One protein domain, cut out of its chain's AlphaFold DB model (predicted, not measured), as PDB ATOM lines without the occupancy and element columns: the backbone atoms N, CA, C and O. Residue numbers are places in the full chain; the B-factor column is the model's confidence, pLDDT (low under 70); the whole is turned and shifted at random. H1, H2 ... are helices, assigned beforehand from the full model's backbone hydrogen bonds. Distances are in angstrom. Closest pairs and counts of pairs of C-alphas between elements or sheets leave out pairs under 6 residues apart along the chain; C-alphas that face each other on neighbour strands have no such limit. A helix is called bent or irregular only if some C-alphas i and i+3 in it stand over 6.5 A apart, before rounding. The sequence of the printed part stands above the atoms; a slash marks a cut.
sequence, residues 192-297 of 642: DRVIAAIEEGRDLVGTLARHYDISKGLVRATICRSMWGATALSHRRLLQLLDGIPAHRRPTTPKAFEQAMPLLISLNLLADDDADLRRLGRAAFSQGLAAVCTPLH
ATOM      1  N   ASP A 192     266.893 248.714 189.495       90.69
ATOM      2  CA  ASP A 192     267.221 249.643 188.415       90.69
ATOM      3  C   ASP A 192     268.032 248.983 187.291       90.69
ATOM      4  O   ASP A 192     267.914 249.397 186.140       90.69
ATOM      5  N   ARG A 193     268.783 247.907 187.568       93.81
ATOM      6  CA  ARG A 193     269.531 247.165 186.537       93.81
ATOM      7  C   ARG A 193     268.578 246.413 185.621       93.81
ATOM      8  O   ARG A 193     268.766 246.405 184.405       93.81
ATOM      9  N   VAL A 194     267.544 245.794 186.195       94.69
ATOM     10  CA  VAL A 194     266.490 245.128 185.418       94.69
ATOM     11  C   VAL A 194     265.690 246.158 184.626       94.69
ATOM     12  O   VAL A 194     265.459 245.955 183.437       94.69
ATOM     13  N   ILE A 195     265.308 247.278 185.248       94.06
ATOM     14  CA  ILE A 195     264.563 248.351 184.576       94.06
ATOM     15  C   ILE A 195     265.358 248.916 183.395       94.06
ATOM     16  O   ILE A 195     264.809 248.987 182.298       94.06
ATOM     17  N   ALA A 196     266.640 249.236 183.582       95.31
ATOM     18  CA  ALA A 196     267.504 249.728 182.512       95.31
ATOM     19  C   ALA A 196     267.673 248.689 181.394       95.31
ATOM     20  O   ALA A 196     267.586 249.019 180.218       95.31
ATOM     21  N   ALA A 197     267.855 247.405 181.731       96.56
ATOM     22  CA  ALA A 197     267.921 246.345 180.727       96.56
ATOM     23  C   ALA A 197     266.630 246.218 179.901       96.56
ATOM     24  O   ALA A 197     266.720 245.968 178.703       96.56
ATOM     25  N   ILE A 198     265.457 246.417 180.516       96.62
ATOM     26  CA  ILE A 198     264.177 246.475 179.796       96.62
ATOM     27  C   ILE A 198     264.148 247.707 178.892       96.62
ATOM     28  O   ILE A 198     263.870 247.580 177.709       96.62
ATOM     29  N   GLU A 199     264.427 248.891 179.431       93.88
ATOM     30  CA  GLU A 199     264.293 250.151 178.693       93.88
ATOM     31  C   GLU A 199     265.259 250.225 177.496       93.88
ATOM     32  O   GLU A 199     264.854 250.684 176.432       93.88
ATOM     33  N   GLU A 200     266.461 249.659 177.621       94.44
ATOM     34  CA  GLU A 200     267.469 249.540 176.555       94.44
ATOM     35  C   GLU A 200     267.278 248.316 175.626       94.44
ATOM     36  O   GLU A 200     268.103 248.085 174.744       94.44
ATOM     37  N   GLY A 201     266.253 247.477 175.834       91.25
ATOM     38  CA  GLY A 201     265.992 246.305 174.982       91.25
ATOM     39  C   GLY A 201     267.043 245.181 175.067       91.25
ATOM     40  O   GLY A 201     267.197 244.395 174.131       91.25
ATOM     41  N   ARG A 202     267.789 245.080 176.178       92.56
ATOM     42  CA  ARG A 202     268.839 244.060 176.386       92.56
ATOM     43  C   ARG A 202     268.263 242.690 176.771       92.56
ATOM     44  O   ARG A 202     267.126 242.570 177.221       92.56
ATOM     45  N   ASP A 203     269.080 241.634 176.664       90.94
ATOM     46  CA  ASP A 203     268.694 240.299 177.149       90.94
ATOM     47  C   ASP A 203     268.396 240.317 178.656       90.94
ATOM     48  O   ASP A 203     269.248 240.636 179.490       90.94
ATOM     49  N   LEU A 204     267.175 239.917 179.011       96.38
ATOM     50  CA  LEU A 204     266.711 239.896 180.396       96.38
ATOM     51  C   LEU A 204     267.059 238.601 181.117       96.38
ATOM     52  O   LEU A 204     267.043 238.585 182.346       96.38
ATOM     53  N   VAL A 205     267.387 237.514 180.408       97.44
ATOM     54  CA  VAL A 205     267.540 236.209 181.065       97.44
ATOM     55  C   VAL A 205     268.677 236.225 182.083       97.44
ATOM     56  O   VAL A 205     268.503 235.757 183.206       97.44
ATOM     57  N   GLY A 206     269.837 236.770 181.708       95.00
ATOM     58  CA  GLY A 206     270.968 236.902 182.629       95.00
ATOM     59  C   GLY A 206     270.697 237.871 183.783       95.00
ATOM     60  O   GLY A 206     271.108 237.610 184.913       95.00
ATOM     61  N   THR A 207     269.992 238.967 183.511       96.38
ATOM     62  CA  THR A 207     269.708 240.018 184.497       96.38
ATOM     63  C   THR A 207     268.691 239.549 185.537       96.38
ATOM     64  O   THR A 207     268.940 239.687 186.730       96.38
ATOM     65  N   LEU A 208     267.605 238.900 185.105       96.94
ATOM     66  CA  LEU A 208     266.598 238.308 185.991       96.94
ATOM     67  C   LEU A 208     267.174 237.146 186.807       96.94
ATOM     68  O   LEU A 208     266.910 237.055 188.003       96.94
ATOM     69  N   ALA A 209     268.005 236.296 186.190       95.56
ATOM     70  CA  ALA A 209     268.705 235.222 186.894       95.56
ATOM     71  C   ALA A 209     269.548 235.767 188.057       95.56
ATOM     72  O   ALA A 209     269.529 235.206 189.146       95.56
ATOM     73  N   ARG A 210     270.243 236.894 187.849       92.50
ATOM     74  CA  ARG A 210     271.031 237.549 188.899       92.50
ATOM     75  C   ARG A 210     270.158 238.221 189.962       92.50
ATOM     76  O   ARG A 210     270.477 238.106 191.136       92.50
ATOM     77  N   HIS A 211     269.081 238.901 189.567       92.56
ATOM     78  CA  HIS A 211     268.173 239.579 190.500       92.56
ATOM     79  C   HIS A 211     267.537 238.604 191.501       92.56
ATOM     80  O   HIS A 211     267.563 238.828 192.710       92.56
ATOM     81  N   TYR A 212     266.984 237.503 190.987       89.25
ATOM     82  CA  TYR A 212     266.331 236.484 191.807       89.25
ATOM     83  C   TYR A 212     267.307 235.473 192.404       89.25
ATOM     84  O   TYR A 212     266.883 234.651 193.212       89.25
ATOM     85  N   ASP A 213     268.581 235.537 192.009       91.25
ATOM     86  CA  ASP A 213     269.608 234.554 192.331       91.25
ATOM     87  C   ASP A 213     269.132 233.131 191.991       91.25
ATOM     88  O   ASP A 213     268.932 232.301 192.867       91.25
ATOM     89  N   ILE A 214     268.859 232.866 190.712       93.94
ATOM     90  CA  ILE A 214     268.378 231.575 190.182       93.94
ATOM     91  C   ILE A 214     269.056 231.237 188.853       93.94
ATOM     92  O   ILE A 214     269.615 232.101 188.175       93.94
ATOM     93  N   SER A 215     268.963 229.984 188.411       96.50
ATOM     94  CA  SER A 215     269.501 229.587 187.111       96.50
ATOM     95  C   SER A 215     268.790 230.278 185.936       96.50
ATOM     96  O   SER A 215     267.565 230.425 185.889       96.50
ATOM     97  N   LYS A 216     269.553 230.575 184.874       97.56
ATOM     98  CA  LYS A 216     268.997 230.993 183.569       97.56
ATOM     99  C   LYS A 216     268.008 229.964 182.998       97.56
ATOM    100  O   LYS A 216     267.174 230.308 182.164       97.56
ATOM    101  N   GLY A 217     268.129 228.694 183.397       96.81
ATOM    102  CA  GLY A 217     267.196 227.634 183.029       96.81
ATOM    103  C   GLY A 217     265.827 227.814 183.684       96.81
ATOM    104  O   GLY A 217     264.815 227.604 183.022       96.81
ATOM    105  N   LEU A 218     265.775 228.244 184.953       97.75
ATOM    106  CA  LEU A 218     264.507 228.521 185.634       97.75
ATOM    107  C   LEU A 218     263.820 229.765 185.067       97.75
ATOM    108  O   LEU A 218     262.621 229.719 184.821       97.75
ATOM    109  N   VAL A 219     264.578 230.818 184.743       97.94
ATOM    110  CA  VAL A 219     264.032 232.017 184.076       97.94
ATOM    111  C   VAL A 219     263.310 231.670 182.765       97.94
ATOM    112  O   VAL A 219     262.303 232.281 182.421       97.94
ATOM    113  N   ARG A 220     263.802 230.665 182.028       96.38
ATOM    114  CA  ARG A 220     263.198 230.195 180.768       96.38
ATOM    115  C   ARG A 220     262.092 229.155 180.953       96.38
ATOM    116  O   ARG A 220     261.432 228.811 179.969       96.38
ATOM    117  N   ALA A 221     261.910 228.632 182.163       96.31
ATOM    118  CA  ALA A 221     260.977 227.547 182.424       96.31
ATOM    119  C   ALA A 221     259.527 227.990 182.191       96.31
ATOM    120  O   ALA A 221     259.144 229.117 182.505       96.31
ATOM    121  N   THR A 222     258.701 227.076 181.680       95.06
ATOM    122  CA  THR A 222     257.291 227.338 181.351       95.06
ATOM    123  C   THR A 222     256.494 227.840 182.555       95.06
ATOM    124  O   THR A 222     255.656 228.720 182.402       95.06
ATOM    125  N   ILE A 223     256.821 227.368 183.761       94.88
ATOM    126  CA  ILE A 223     256.188 227.809 185.012       94.88
ATOM    127  C   ILE A 223     256.370 229.299 185.313       94.88
ATOM    128  O   ILE A 223     255.561 229.863 186.038       94.88
ATOM    129  N   CYS A 224     257.400 229.948 184.758       95.81
ATOM    130  CA  CYS A 224     257.625 231.389 184.910       95.81
ATOM    131  C   CYS A 224     256.904 232.230 183.840       95.81
ATOM    132  O   CYS A 224     256.965 233.459 183.882       95.81
ATOM    133  N   ARG A 225     256.226 231.587 182.874       93.94
ATOM    134  CA  ARG A 225     255.453 232.260 181.814       93.94
ATOM    135  C   ARG A 225     254.015 232.581 182.218       93.94
ATOM    136  O   ARG A 225     253.286 233.159 181.424       93.94
ATOM    137  N   SER A 226     253.603 232.213 183.426       92.25
ATOM    138  CA  SER A 226     252.304 232.571 183.984       92.25
ATOM    139  C   SER A 226     252.456 233.051 185.419       92.25
ATOM    140  O   SER A 226     253.386 232.668 186.133       92.25
ATOM    141  N   MET A 227     251.537 233.920 185.833       93.62
ATOM    142  CA  MET A 227     251.465 234.370 187.216       93.62
ATOM    143  C   MET A 227     251.051 233.212 188.121       93.62
ATOM    144  O   MET A 227     250.229 232.369 187.759       93.62
ATOM    145  N   TRP A 228     251.637 233.170 189.313       91.62
ATOM    146  CA  TRP A 228     251.290 232.173 190.318       91.62
ATOM    147  C   TRP A 228     250.112 232.647 191.169       91.62
ATOM    148  O   TRP A 228     249.957 233.840 191.441       91.62
ATOM    149  N   GLY A 229     249.288 231.696 191.605       85.75
ATOM    150  CA  GLY A 229     248.243 231.937 192.597       85.75
ATOM    151  C   GLY A 229     248.816 232.186 193.996       85.75
ATOM    152  O   GLY A 229     250.014 232.418 194.171       85.75
ATOM    153  N   ALA A 230     247.949 232.123 195.005       82.56
ATOM    154  CA  ALA A 230     248.392 232.149 196.391       82.56
ATOM    155  C   ALA A 230     249.247 230.904 196.663       82.56
ATOM    156  O   ALA A 230     248.839 229.785 196.359       82.56
ATOM    157  N   THR A 231     250.445 231.106 197.206       86.00
ATOM    158  CA  THR A 231     251.365 230.023 197.572       86.00
ATOM    159  C   THR A 231     251.811 230.215 199.014       86.00
ATOM    160  O   THR A 231     251.876 231.346 199.492       86.00
ATOM    161  N   ALA A 232     252.086 229.115 199.716       82.81
ATOM    162  CA  ALA A 232     252.509 229.162 201.116       82.81
ATOM    163  C   ALA A 232     253.931 229.718 201.305       82.81
ATOM    164  O   ALA A 232     254.259 230.253 202.360       82.81
ATOM    165  N   LEU A 233     254.774 229.598 200.278       86.12
ATOM    166  CA  LEU A 233     256.098 230.208 200.236       86.12
ATOM    167  C   LEU A 233     256.012 231.583 199.574       86.12
ATOM    168  O   LEU A 233     255.246 231.787 198.635       86.12
ATOM    169  N   SER A 234     256.854 232.522 200.005       85.69
ATOM    170  CA  SER A 234     257.010 233.778 199.269       85.69
ATOM    171  C   SER A 234     257.512 233.514 197.844       85.69
ATOM    172  O   SER A 234     258.181 232.513 197.578       85.69
ATOM    173  N   HIS A 235     257.233 234.440 196.922       89.06
ATOM    174  CA  HIS A 235     257.621 234.309 195.513       89.06
ATOM    175  C   HIS A 235     259.112 233.962 195.337       89.06
ATOM    176  O   HIS A 235     259.448 233.033 194.603       89.06
ATOM    177  N   ARG A 236     259.997 234.648 196.075       89.50
ATOM    178  CA  ARG A 236     261.442 234.378 196.072       89.50
ATOM    179  C   ARG A 236     261.754 232.973 196.586       89.50
ATOM    180  O   ARG A 236     262.420 232.219 195.891       89.50
ATOM    181  N   ARG A 237     261.223 232.588 197.748       91.81
ATOM    182  CA  ARG A 237     261.462 231.268 198.359       91.81
ATOM    183  C   ARG A 237     260.999 230.122 197.455       91.81
ATOM    184  O   ARG A 237     261.710 229.134 197.289       91.81
ATOM    185  N   LEU A 238     259.847 230.266 196.801       95.25
ATOM    186  CA  LEU A 238     259.365 229.256 195.860       95.25
ATOM    187  C   LEU A 238     260.269 229.143 194.623       95.25
ATOM    188  O   LEU A 238     260.555 228.029 194.192       95.25
ATOM    189  N   LEU A 239     260.778 230.259 194.083       96.50
ATOM    190  CA  LEU A 239     261.777 230.215 193.007       96.50
ATOM    191  C   LEU A 239     263.024 229.422 193.424       96.50
ATOM    192  O   LEU A 239     263.519 228.626 192.631       96.50
ATOM    193  N   GLN A 240     263.478 229.573 194.669       96.19
ATOM    194  CA  GLN A 240     264.639 228.845 195.185       96.19
ATOM    195  C   GLN A 240     264.411 227.339 195.264       96.19
ATOM    196  O   GLN A 240     265.230 226.552 194.784       96.19
ATOM    197  N   LEU A 241     263.248 226.929 195.770       96.56
ATOM    198  CA  LEU A 241     262.851 225.524 195.765       96.56
ATOM    199  C   LEU A 241     262.835 224.949 194.338       96.56
ATOM    200  O   LEU A 241     263.403 223.887 194.082       96.56
ATOM    201  N   LEU A 242     262.212 225.661 193.394       97.19
ATOM    202  CA  LEU A 242     262.095 225.215 192.004       97.19
ATOM    203  C   LEU A 242     263.434 225.175 191.266       97.19
ATOM    204  O   LEU A 242     263.618 224.327 190.390       97.19
ATOM    205  N   ASP A 243     264.365 226.071 191.595       97.44
ATOM    206  CA  ASP A 243     265.673 226.103 190.948       97.44
ATOM    207  C   ASP A 243     266.495 224.857 191.287       97.44
ATOM    208  O   ASP A 243     267.183 224.321 190.415       97.44
ATOM    209  N   GLY A 244     266.338 224.343 192.513       95.69
ATOM    210  CA  GLY A 244     266.929 223.081 192.951       95.69
ATOM    211  C   GLY A 244     266.384 221.851 192.216       95.69
ATOM    212  O   GLY A 244     267.134 220.902 191.990       95.69
ATOM    213  N   ILE A 245     265.110 221.863 191.804       96.62
ATOM    214  CA  ILE A 245     264.489 220.740 191.083       96.62
ATOM    215  C   ILE A 245     265.135 220.593 189.691       96.62
ATOM    216  O   ILE A 245     265.247 221.594 188.968       96.62
ATOM    217  N   PRO A 246     265.499 219.365 189.255       95.69
ATOM    218  CA  PRO A 246     266.025 219.127 187.913       95.69
ATOM    219  C   PRO A 246     265.125 219.726 186.830       95.69
ATOM    220  O   PRO A 246     263.908 219.559 186.864       95.69
ATOM    221  N   ALA A 247     265.714 220.397 185.836       95.38
ATOM    222  CA  ALA A 247     264.964 221.207 184.869       95.38
ATOM    223  C   ALA A 247     263.814 220.452 184.171       95.38
ATOM    224  O   ALA A 247     262.738 221.014 183.994       95.38
ATOM    225  N   HIS A 248     264.016 219.172 183.845       94.31
ATOM    226  CA  HIS A 248     263.025 218.307 183.193       94.31
ATOM    227  C   HIS A 248     261.916 217.785 184.134       94.31
ATOM    228  O   HIS A 248     260.977 217.144 183.672       94.31
ATOM    229  N   ARG A 249     262.022 218.032 185.448       95.81
ATOM    230  CA  ARG A 249     261.051 217.642 186.491       95.81
ATOM    231  C   ARG A 249     260.355 218.825 187.155       95.81
ATOM    232  O   ARG A 249     259.498 218.626 188.018       95.81
ATOM    233  N   ARG A 250     260.723 220.055 186.786       95.25
ATOM    234  CA  ARG A 250     260.046 221.257 187.278       95.25
ATOM    235  C   ARG A 250     258.577 221.227 186.841       95.25
ATOM    236  O   ARG A 250     258.286 220.769 185.734       95.25
ATOM    237  N   PRO A 251     257.650 221.712 187.682       94.75
ATOM    238  CA  PRO A 251     256.262 221.856 187.275       94.75
ATOM    239  C   PRO A 251     256.179 222.745 186.033       94.75
ATOM    240  O   PRO A 251     256.987 223.654 185.857       94.75
ATOM    241  N   THR A 252     255.207 222.481 185.167       93.38
ATOM    242  CA  THR A 252     254.952 223.290 183.966       93.38
ATOM    243  C   THR A 252     253.775 224.242 184.152       93.38
ATOM    244  O   THR A 252     253.686 225.229 183.427       93.38
ATOM    245  N   THR A 253     252.903 223.975 185.133       91.19
ATOM    246  CA  THR A 253     251.712 224.775 185.438       91.19
ATOM    247  C   THR A 253     251.587 225.057 186.944       91.19
ATOM    248  O   THR A 253     251.987 224.215 187.758       91.19
ATOM    249  N   PRO A 254     251.005 226.207 187.348       89.88
ATOM    250  CA  PRO A 254     250.824 226.551 188.764       89.88
ATOM    251  C   PRO A 254     249.920 225.592 189.553       89.88
ATOM    252  O   PRO A 254     250.045 225.513 190.770       89.88
ATOM    253  N   LYS A 255     249.068 224.802 188.881       87.12
ATOM    254  CA  LYS A 255     248.189 223.801 189.518       87.12
ATOM    255  C   LYS A 255     248.961 222.773 190.358       87.12
ATOM    256  O   LYS A 255     248.446 222.251 191.341       87.12
ATOM    257  N   ALA A 256     250.220 222.503 190.009       89.81
ATOM    258  CA  ALA A 256     251.084 221.629 190.801       89.81
ATOM    259  C   ALA A 256     251.324 222.157 192.232       89.81
ATOM    260  O   ALA A 256     251.592 221.364 193.131       89.81
ATOM    261  N   PHE A 257     251.221 223.473 192.456       91.06
ATOM    262  CA  PHE A 257     251.381 224.070 193.782       91.06
ATOM    263  C   PHE A 257     250.180 223.810 194.686       91.06
ATOM    264  O   PHE A 257     250.377 223.596 195.875       91.06
ATOM    265  N   GLU A 258     248.962 223.761 194.141       84.25
ATOM    266  CA  GLU A 258     247.749 223.446 194.910       84.25
ATOM    267  C   GLU A 258     247.851 222.049 195.534       84.25
ATOM    268  O   GLU A 258     247.645 221.874 196.731       84.25
ATOM    269  N   GLN A 259     248.282 221.062 194.744       82.12
ATOM    270  CA  GLN A 259     248.480 219.681 195.207       82.12
ATOM    271  C   GLN A 259     249.607 219.553 196.240       82.12
ATOM    272  O   GLN A 259     249.592 218.656 197.080       82.12
ATOM    273  N   ALA A 260     250.597 220.442 196.169       88.50
ATOM    274  CA  ALA A 260     251.726 220.478 197.085       88.50
ATOM    275  C   ALA A 260     251.495 221.400 198.291       88.50
ATOM    276  O   ALA A 260     252.354 221.448 199.169       88.50
ATOM    277  N   MET A 261     250.370 222.125 198.356       87.38
ATOM    278  CA  MET A 261     250.159 223.210 199.317       87.38
ATOM    279  C   MET A 261     250.407 222.792 200.772       87.38
ATOM    280  O   MET A 261     251.161 223.496 201.443       87.38
ATOM    281  N   PRO A 262     249.899 221.638 201.259       82.38
ATOM    282  CA  PRO A 262     250.161 221.211 202.633       82.38
ATOM    283  C   PRO A 262     251.658 221.057 202.929       82.38
ATOM    284  O   PRO A 262     252.127 221.462 203.986       82.38
ATOM    285  N   LEU A 263     252.425 220.528 201.970       87.94
ATOM    286  CA  LEU A 263     253.867 220.353 202.114       87.94
ATOM    287  C   LEU A 263     254.612 221.691 202.024       87.94
ATOM    288  O   LEU A 263     255.563 221.910 202.767       87.94
ATOM    289  N   LEU A 264     254.178 222.599 201.144       90.12
ATOM    290  CA  LEU A 264     254.774 223.933 201.017       90.12
ATOM    291  C   LEU A 264     254.599 224.767 202.298       90.12
ATOM    292  O   LEU A 264     255.517 225.504 202.650       90.12
ATOM    293  N   ILE A 265     253.472 224.627 203.008       82.44
ATOM    294  CA  ILE A 265     253.255 225.252 204.327       82.44
ATOM    295  C   ILE A 265     254.288 224.732 205.329       82.44
ATOM    296  O   ILE A 265     254.996 225.528 205.946       82.44
ATOM    297  N   SER A 266     254.439 223.411 205.442       83.25
ATOM    298  CA  SER A 266     255.424 222.808 206.348       83.25
ATOM    299  C   SER A 266     256.856 223.218 205.995       83.25
ATOM    300  O   SER A 266     257.639 223.548 206.881       83.25
ATOM    301  N   LEU A 267     257.197 223.278 204.705       88.25
ATOM    302  CA  LEU A 267     258.507 223.750 204.252       88.25
ATOM    303  C   LEU A 267     258.763 225.219 204.586       88.25
ATOM    304  O   LEU A 267     259.901 225.576 204.881       88.25
ATOM    305  N   ASN A 268     257.732 226.067 204.566       83.81
ATOM    306  CA  ASN A 268     257.874 227.467 204.954       83.81
ATOM    307  C   ASN A 268     258.289 227.620 206.425       83.81
ATOM    308  O   ASN A 268     259.048 228.533 206.736       83.81
ATOM    309  N   LEU A 269     257.819 226.724 207.298       77.75
ATOM    310  CA  LEU A 269     258.141 226.708 208.730       77.75
ATOM    311  C   LEU A 269     259.471 226.005 209.048       77.75
ATOM    312  O   LEU A 269     260.111 226.315 210.061       77.75
ATOM    313  N   LEU A 270     259.851 225.035 208.209       82.00
ATOM    314  CA  LEU A 270     261.013 224.177 208.418       82.00
ATOM    315  C   LEU A 270     262.316 224.771 207.865       82.00
ATOM    316  O   LEU A 270     263.329 224.688 208.546       82.00
ATOM    317  N   ALA A 271     262.303 225.323 206.648       81.81
ATOM    318  CA  ALA A 271     263.493 225.896 206.019       81.81
ATOM    319  C   ALA A 271     263.765 227.304 206.560       81.81
ATOM    320  O   ALA A 271     262.882 228.161 206.494       81.81
ATOM    321  N   ASP A 272     264.977 227.581 207.030       74.12
ATOM    322  CA  ASP A 272     265.297 228.893 207.597       74.12
ATOM    323  C   ASP A 272     265.689 229.885 206.486       74.12
ATOM    324  O   ASP A 272     265.286 231.052 206.518       74.12
ATOM    325  N   ASP A 273     266.355 229.417 205.421       76.38
ATOM    326  CA  ASP A 273     266.849 230.276 204.338       76.38
ATOM    327  C   ASP A 273     266.559 229.783 202.900       76.38
ATOM    328  O   ASP A 273     265.947 228.743 202.644       76.38
ATOM    329  N   ASP A 274     266.971 230.602 201.927       81.12
ATOM    330  CA  ASP A 274     266.842 230.330 200.491       81.12
ATOM    331  C   ASP A 274     267.714 229.129 200.045       81.12
ATOM    332  O   ASP A 274     267.382 228.438 199.077       81.12
ATOM    333  N   ALA A 275     268.825 228.853 200.735       80.81
ATOM    334  CA  ALA A 275     269.743 227.765 200.406       80.81
ATOM    335  C   ALA A 275     269.202 226.397 200.851       80.81
ATOM    336  O   ALA A 275     269.347 225.424 200.103       80.81
ATOM    337  N   ASP A 276     268.527 226.323 202.001       86.62
ATOM    338  CA  ASP A 276     267.762 225.151 202.445       86.62
ATOM    339  C   ASP A 276     266.756 224.736 201.370       86.62
ATOM    340  O   ASP A 276     266.717 223.580 200.947       86.62
ATOM    341  N   LEU A 277     265.981 225.694 200.853       89.81
ATOM    342  CA  LEU A 277     264.971 225.418 199.832       89.81
ATOM    343  C   LEU A 277     265.590 224.892 198.534       89.81
ATOM    344  O   LEU A 277     265.074 223.927 197.967       89.81
ATOM    345  N   ARG A 278     266.724 225.445 198.082       90.19
ATOM    346  CA  ARG A 278     267.440 224.886 196.923       90.19
ATOM    347  C   ARG A 278     267.936 223.463 197.169       90.19
ATOM    348  O   ARG A 278     267.835 222.625 196.268       90.19
ATOM    349  N   ARG A 279     268.497 223.180 198.353       90.62
ATOM    350  CA  ARG A 279     268.965 221.831 198.721       90.62
ATOM    351  C   ARG A 279     267.809 220.839 198.732       90.62
ATOM    352  O   ARG A 279     267.912 219.794 198.094       90.62
ATOM    353  N   LEU A 280     266.686 221.207 199.342       92.69
ATOM    354  CA  LEU A 280     265.459 220.412 199.336       92.69
ATOM    355  C   LEU A 280     264.936 220.175 197.917       92.69
ATOM    356  O   LEU A 280     264.592 219.046 197.570       92.69
ATOM    357  N   GLY A 281     264.922 221.208 197.071       94.38
ATOM    358  CA  GLY A 281     264.546 221.090 195.662       94.38
ATOM    359  C   GLY A 281     265.380 220.037 194.928       94.38
ATOM    360  O   GLY A 281     264.841 219.207 194.197       94.38
ATOM    361  N   ARG A 282     266.693 220.033 195.177       94.00
ATOM    362  CA  ARG A 282     267.642 219.098 194.564       94.00
ATOM    363  C   ARG A 282     267.509 217.679 195.102       94.00
ATOM    364  O   ARG A 282     267.448 216.740 194.314       94.00
ATOM    365  N   ALA A 283     267.512 217.525 196.421       92.31
ATOM    366  CA  ALA A 283     267.572 216.226 197.074       92.31
ATOM    367  C   ALA A 283     266.186 215.574 197.154       92.31
ATOM    368  O   ALA A 283     265.954 214.495 196.605       92.31
ATOM    369  N   ALA A 284     265.235 216.271 197.775       93.69
ATOM    370  CA  ALA A 284     263.931 215.722 198.120       93.69
ATOM    371  C   ALA A 284     262.928 215.762 196.961       93.69
ATOM    372  O   ALA A 284     262.026 214.931 196.910       93.69
ATOM    373  N   PHE A 285     263.097 216.694 196.018       95.00
ATOM    374  CA  PHE A 285     262.218 216.859 194.854       95.00
ATOM    375  C   PHE A 285     262.889 216.516 193.519       95.00
ATOM    376  O   PHE A 285     262.414 216.928 192.460       95.00
ATOM    377  N   SER A 286     263.937 215.688 193.541       92.88
ATOM    378  CA  SER A 286     264.634 215.201 192.339       92.88
ATOM    379  C   SER A 286     263.705 214.532 191.313       92.88
ATOM    380  O   SER A 286     263.930 214.650 190.111       92.88
ATOM    381  N   GLN A 287     262.625 213.884 191.767       93.44
ATOM    382  CA  GLN A 287     261.609 213.254 190.909       93.44
ATOM    383  C   GLN A 287     260.487 214.209 190.456       93.44
ATOM    384  O   GLN A 287     259.653 213.830 189.630       93.44
ATOM    385  N   GLY A 288     260.480 215.448 190.951       93.12
ATOM    386  CA  GLY A 288     259.456 216.461 190.699       93.12
ATOM    387  C   GLY A 288     258.442 216.597 191.838       93.12
ATOM    388  O   GLY A 288     258.173 215.657 192.585       93.12
ATOM    389  N   LEU A 289     257.852 217.791 191.949       92.19
ATOM    390  CA  LEU A 289     256.990 218.182 193.071       92.19
ATOM    391  C   LEU A 289     255.785 217.244 193.251       92.19
ATOM    392  O   LEU A 289     255.599 216.670 194.322       92.19
ATOM    393  N   ALA A 290     255.001 217.028 192.190       89.06
ATOM    394  CA  ALA A 290     253.797 216.197 192.247       89.06
ATOM    395  C   ALA A 290     254.105 214.712 192.517       89.06
ATOM    396  O   ALA A 290     253.373 214.055 193.261       89.06
ATOM    397  N   ALA A 291     255.203 214.199 191.949       91.25
ATOM    398  CA  ALA A 291     255.643 212.813 192.120       91.25
ATOM    399  C   ALA A 291     256.030 212.496 193.573       91.25
ATOM    400  O   ALA A 291     255.876 211.361 194.015       91.25
ATOM    401  N   VAL A 292     256.493 213.502 194.318       92.62
ATOM    402  CA  VAL A 292     256.810 213.387 195.746       92.62
ATOM    403  C   VAL A 292     255.571 213.638 196.601       92.62
ATOM    404  O   VAL A 292     255.268 212.843 197.485       92.62
ATOM    405  N   CYS A 293     254.808 214.698 196.325       90.62
ATOM    406  CA  CYS A 293     253.666 215.077 197.160       90.62
ATOM    407  C   CYS A 293     252.538 214.035 197.131       90.62
ATOM    408  O   CYS A 293     251.969 213.725 198.174       90.62
ATOM    409  N   THR A 294     252.234 213.453 195.965       89.94
ATOM    410  CA  THR A 294     251.067 212.565 195.803       89.94
ATOM    411  C   THR A 294     251.185 211.275 196.628       89.94
ATOM    412  O   THR A 294     250.258 210.965 197.382       89.94
ATOM    413  N   PRO A 295     252.299 210.514 196.570       92.25
ATOM    414  CA  PRO A 295     252.452 209.320 197.398       92.25
ATOM    415  C   PRO A 295     252.562 209.646 198.886       92.25
ATOM    416  O   PRO A 295     252.098 208.855 199.706       92.25
ATOM    417  N   LEU A 296     253.165 210.787 199.241       92.12
ATOM    418  CA  LEU A 296     253.242 211.220 200.633       92.12
ATOM    419  C   LEU A 296     251.849 211.496 201.183       92.12
ATOM    420  O   LEU A 296     251.492 210.938 202.213       92.12
ATOM    421  N   HIS A 297     251.040 212.279 200.471       88.00
ATOM    422  CA  HIS A 297     249.679 212.589 200.893       88.00
ATOM    423  C   HIS A 297     248.823 211.324 201.020       88.00
ATOM    424  O   HIS A 297     248.137 211.146 202.018       88.00
TER     425      HIS A 297
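Overview. This is residues 192 to 297 of the 642 residues of the protein "HIRAN domain-containing protein" of Thiohalocapsa marina (UniProt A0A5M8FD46). Eight helices make an elongated domain: a helical hairpin of H1 and H2 forms one end, H5 lies in the middle with H7 side by side with it, and H8 forms the far end, packing on residues 256 to 263 of the kinked helix H6. The two short helices H3 and H4 follow the hairpin, with H3 packing on H2. The printed part has 106 residues with eight named helices, H1 to H8 in order along the chain, and no named strand; the class is all helix. The whole is compact, with a radius of gyration of the C-alphas of 14.2 A, and its C-alphas span 48 by 26 by 24 A.

Arrangement. Begin at the first printed residue, where H1, residues 192 to 199, leads into H2, residues 204 to 212. They touch and form a hairpin, two helices that follow each other and run opposite ways, at a shallow tilt of 22 degrees; look for their closest C-alphas at Val 194 and Thr 207, 6.1 A apart. Next comes H3, residues 216 to 219, which touches H2, with the C-alphas of Ala 209 and Lys 216 closest at 5.4 A. H4, residues 222 to 225, touches no helix; it is close to H3 but not clearly touching, the closest C-alphas being those of Leu 218 and Cys 224, 7.5 A apart. Go on to H5, residues 235 to 244, whose centre is 3.2 A from the mean of the C-alphas, the nearest of the eight. H5 is close to H2 but not clearly touching, about perpendicular at 73 degrees, with the C-alphas of Tyr 212 and Arg 236 closest at 6.8 A. H6, residues 255 to 270, is near H5, with 7 pairs of C-alphas within 10 A. H7, residues 274 to 283, touches H5 with 24 pairs of C-alphas within 8 A; the closest are those of Gly 244 and Gly 281, 4.1 A apart. H5 and H7 run the same way at a shallow tilt of 34.9 degrees, only just short of steep. H8, residues 289 to 297, touches H6 at residues 256 to 263 alone, about perpendicular at 73 degrees, with the C-alphas of Ala 260 and Cys 293 closest at 5.7 A. H1 and H8 are apart. Of the 3 touching pairs that have a tilt, 2 are shallow, and the packing is mostly aligned, helix along helix, but only just. In H1, H2, H5 and H7 every O i to N i+4 pair is within hydrogen-bond range, against 9 of 12 in H6 and 4 of 5 in H8; H3 and H4 are too short for such a pair.

Along the chain. Find C-alpha 192 at (267.221, 249.643, 188.415); from there H1 runs 10.2 A, and H2 then covers 11.9 A. H5 measures 14.8 A, starting from C-alpha 235 at (257.621, 234.309, 195.513). H6 is the longest helix by residues, at 22.8 A; it has a kink of 67 degrees near residue 262 and is irregular, with C-alphas 259 and 262 being 7.8 A apart. H7 spans 14.5 A. H8 runs 12.1 A to C-alpha 297 at (249.679, 212.589, 200.893); it is neither bent nor irregular, but only just: C-alphas 292 and 295 are 6.2 A apart.

Size, cuts and confidence. The two C-alphas farthest apart are those of Glu 200 and Pro 295, at 47.7 A. The printed part has no cut. No link is long; those from H4 to H5 and from H5 to H6, of 9 and 10 residues, are short, and the others are tight. The mean pLDDT of the printed part is 91.3, and no printed residue is under 70.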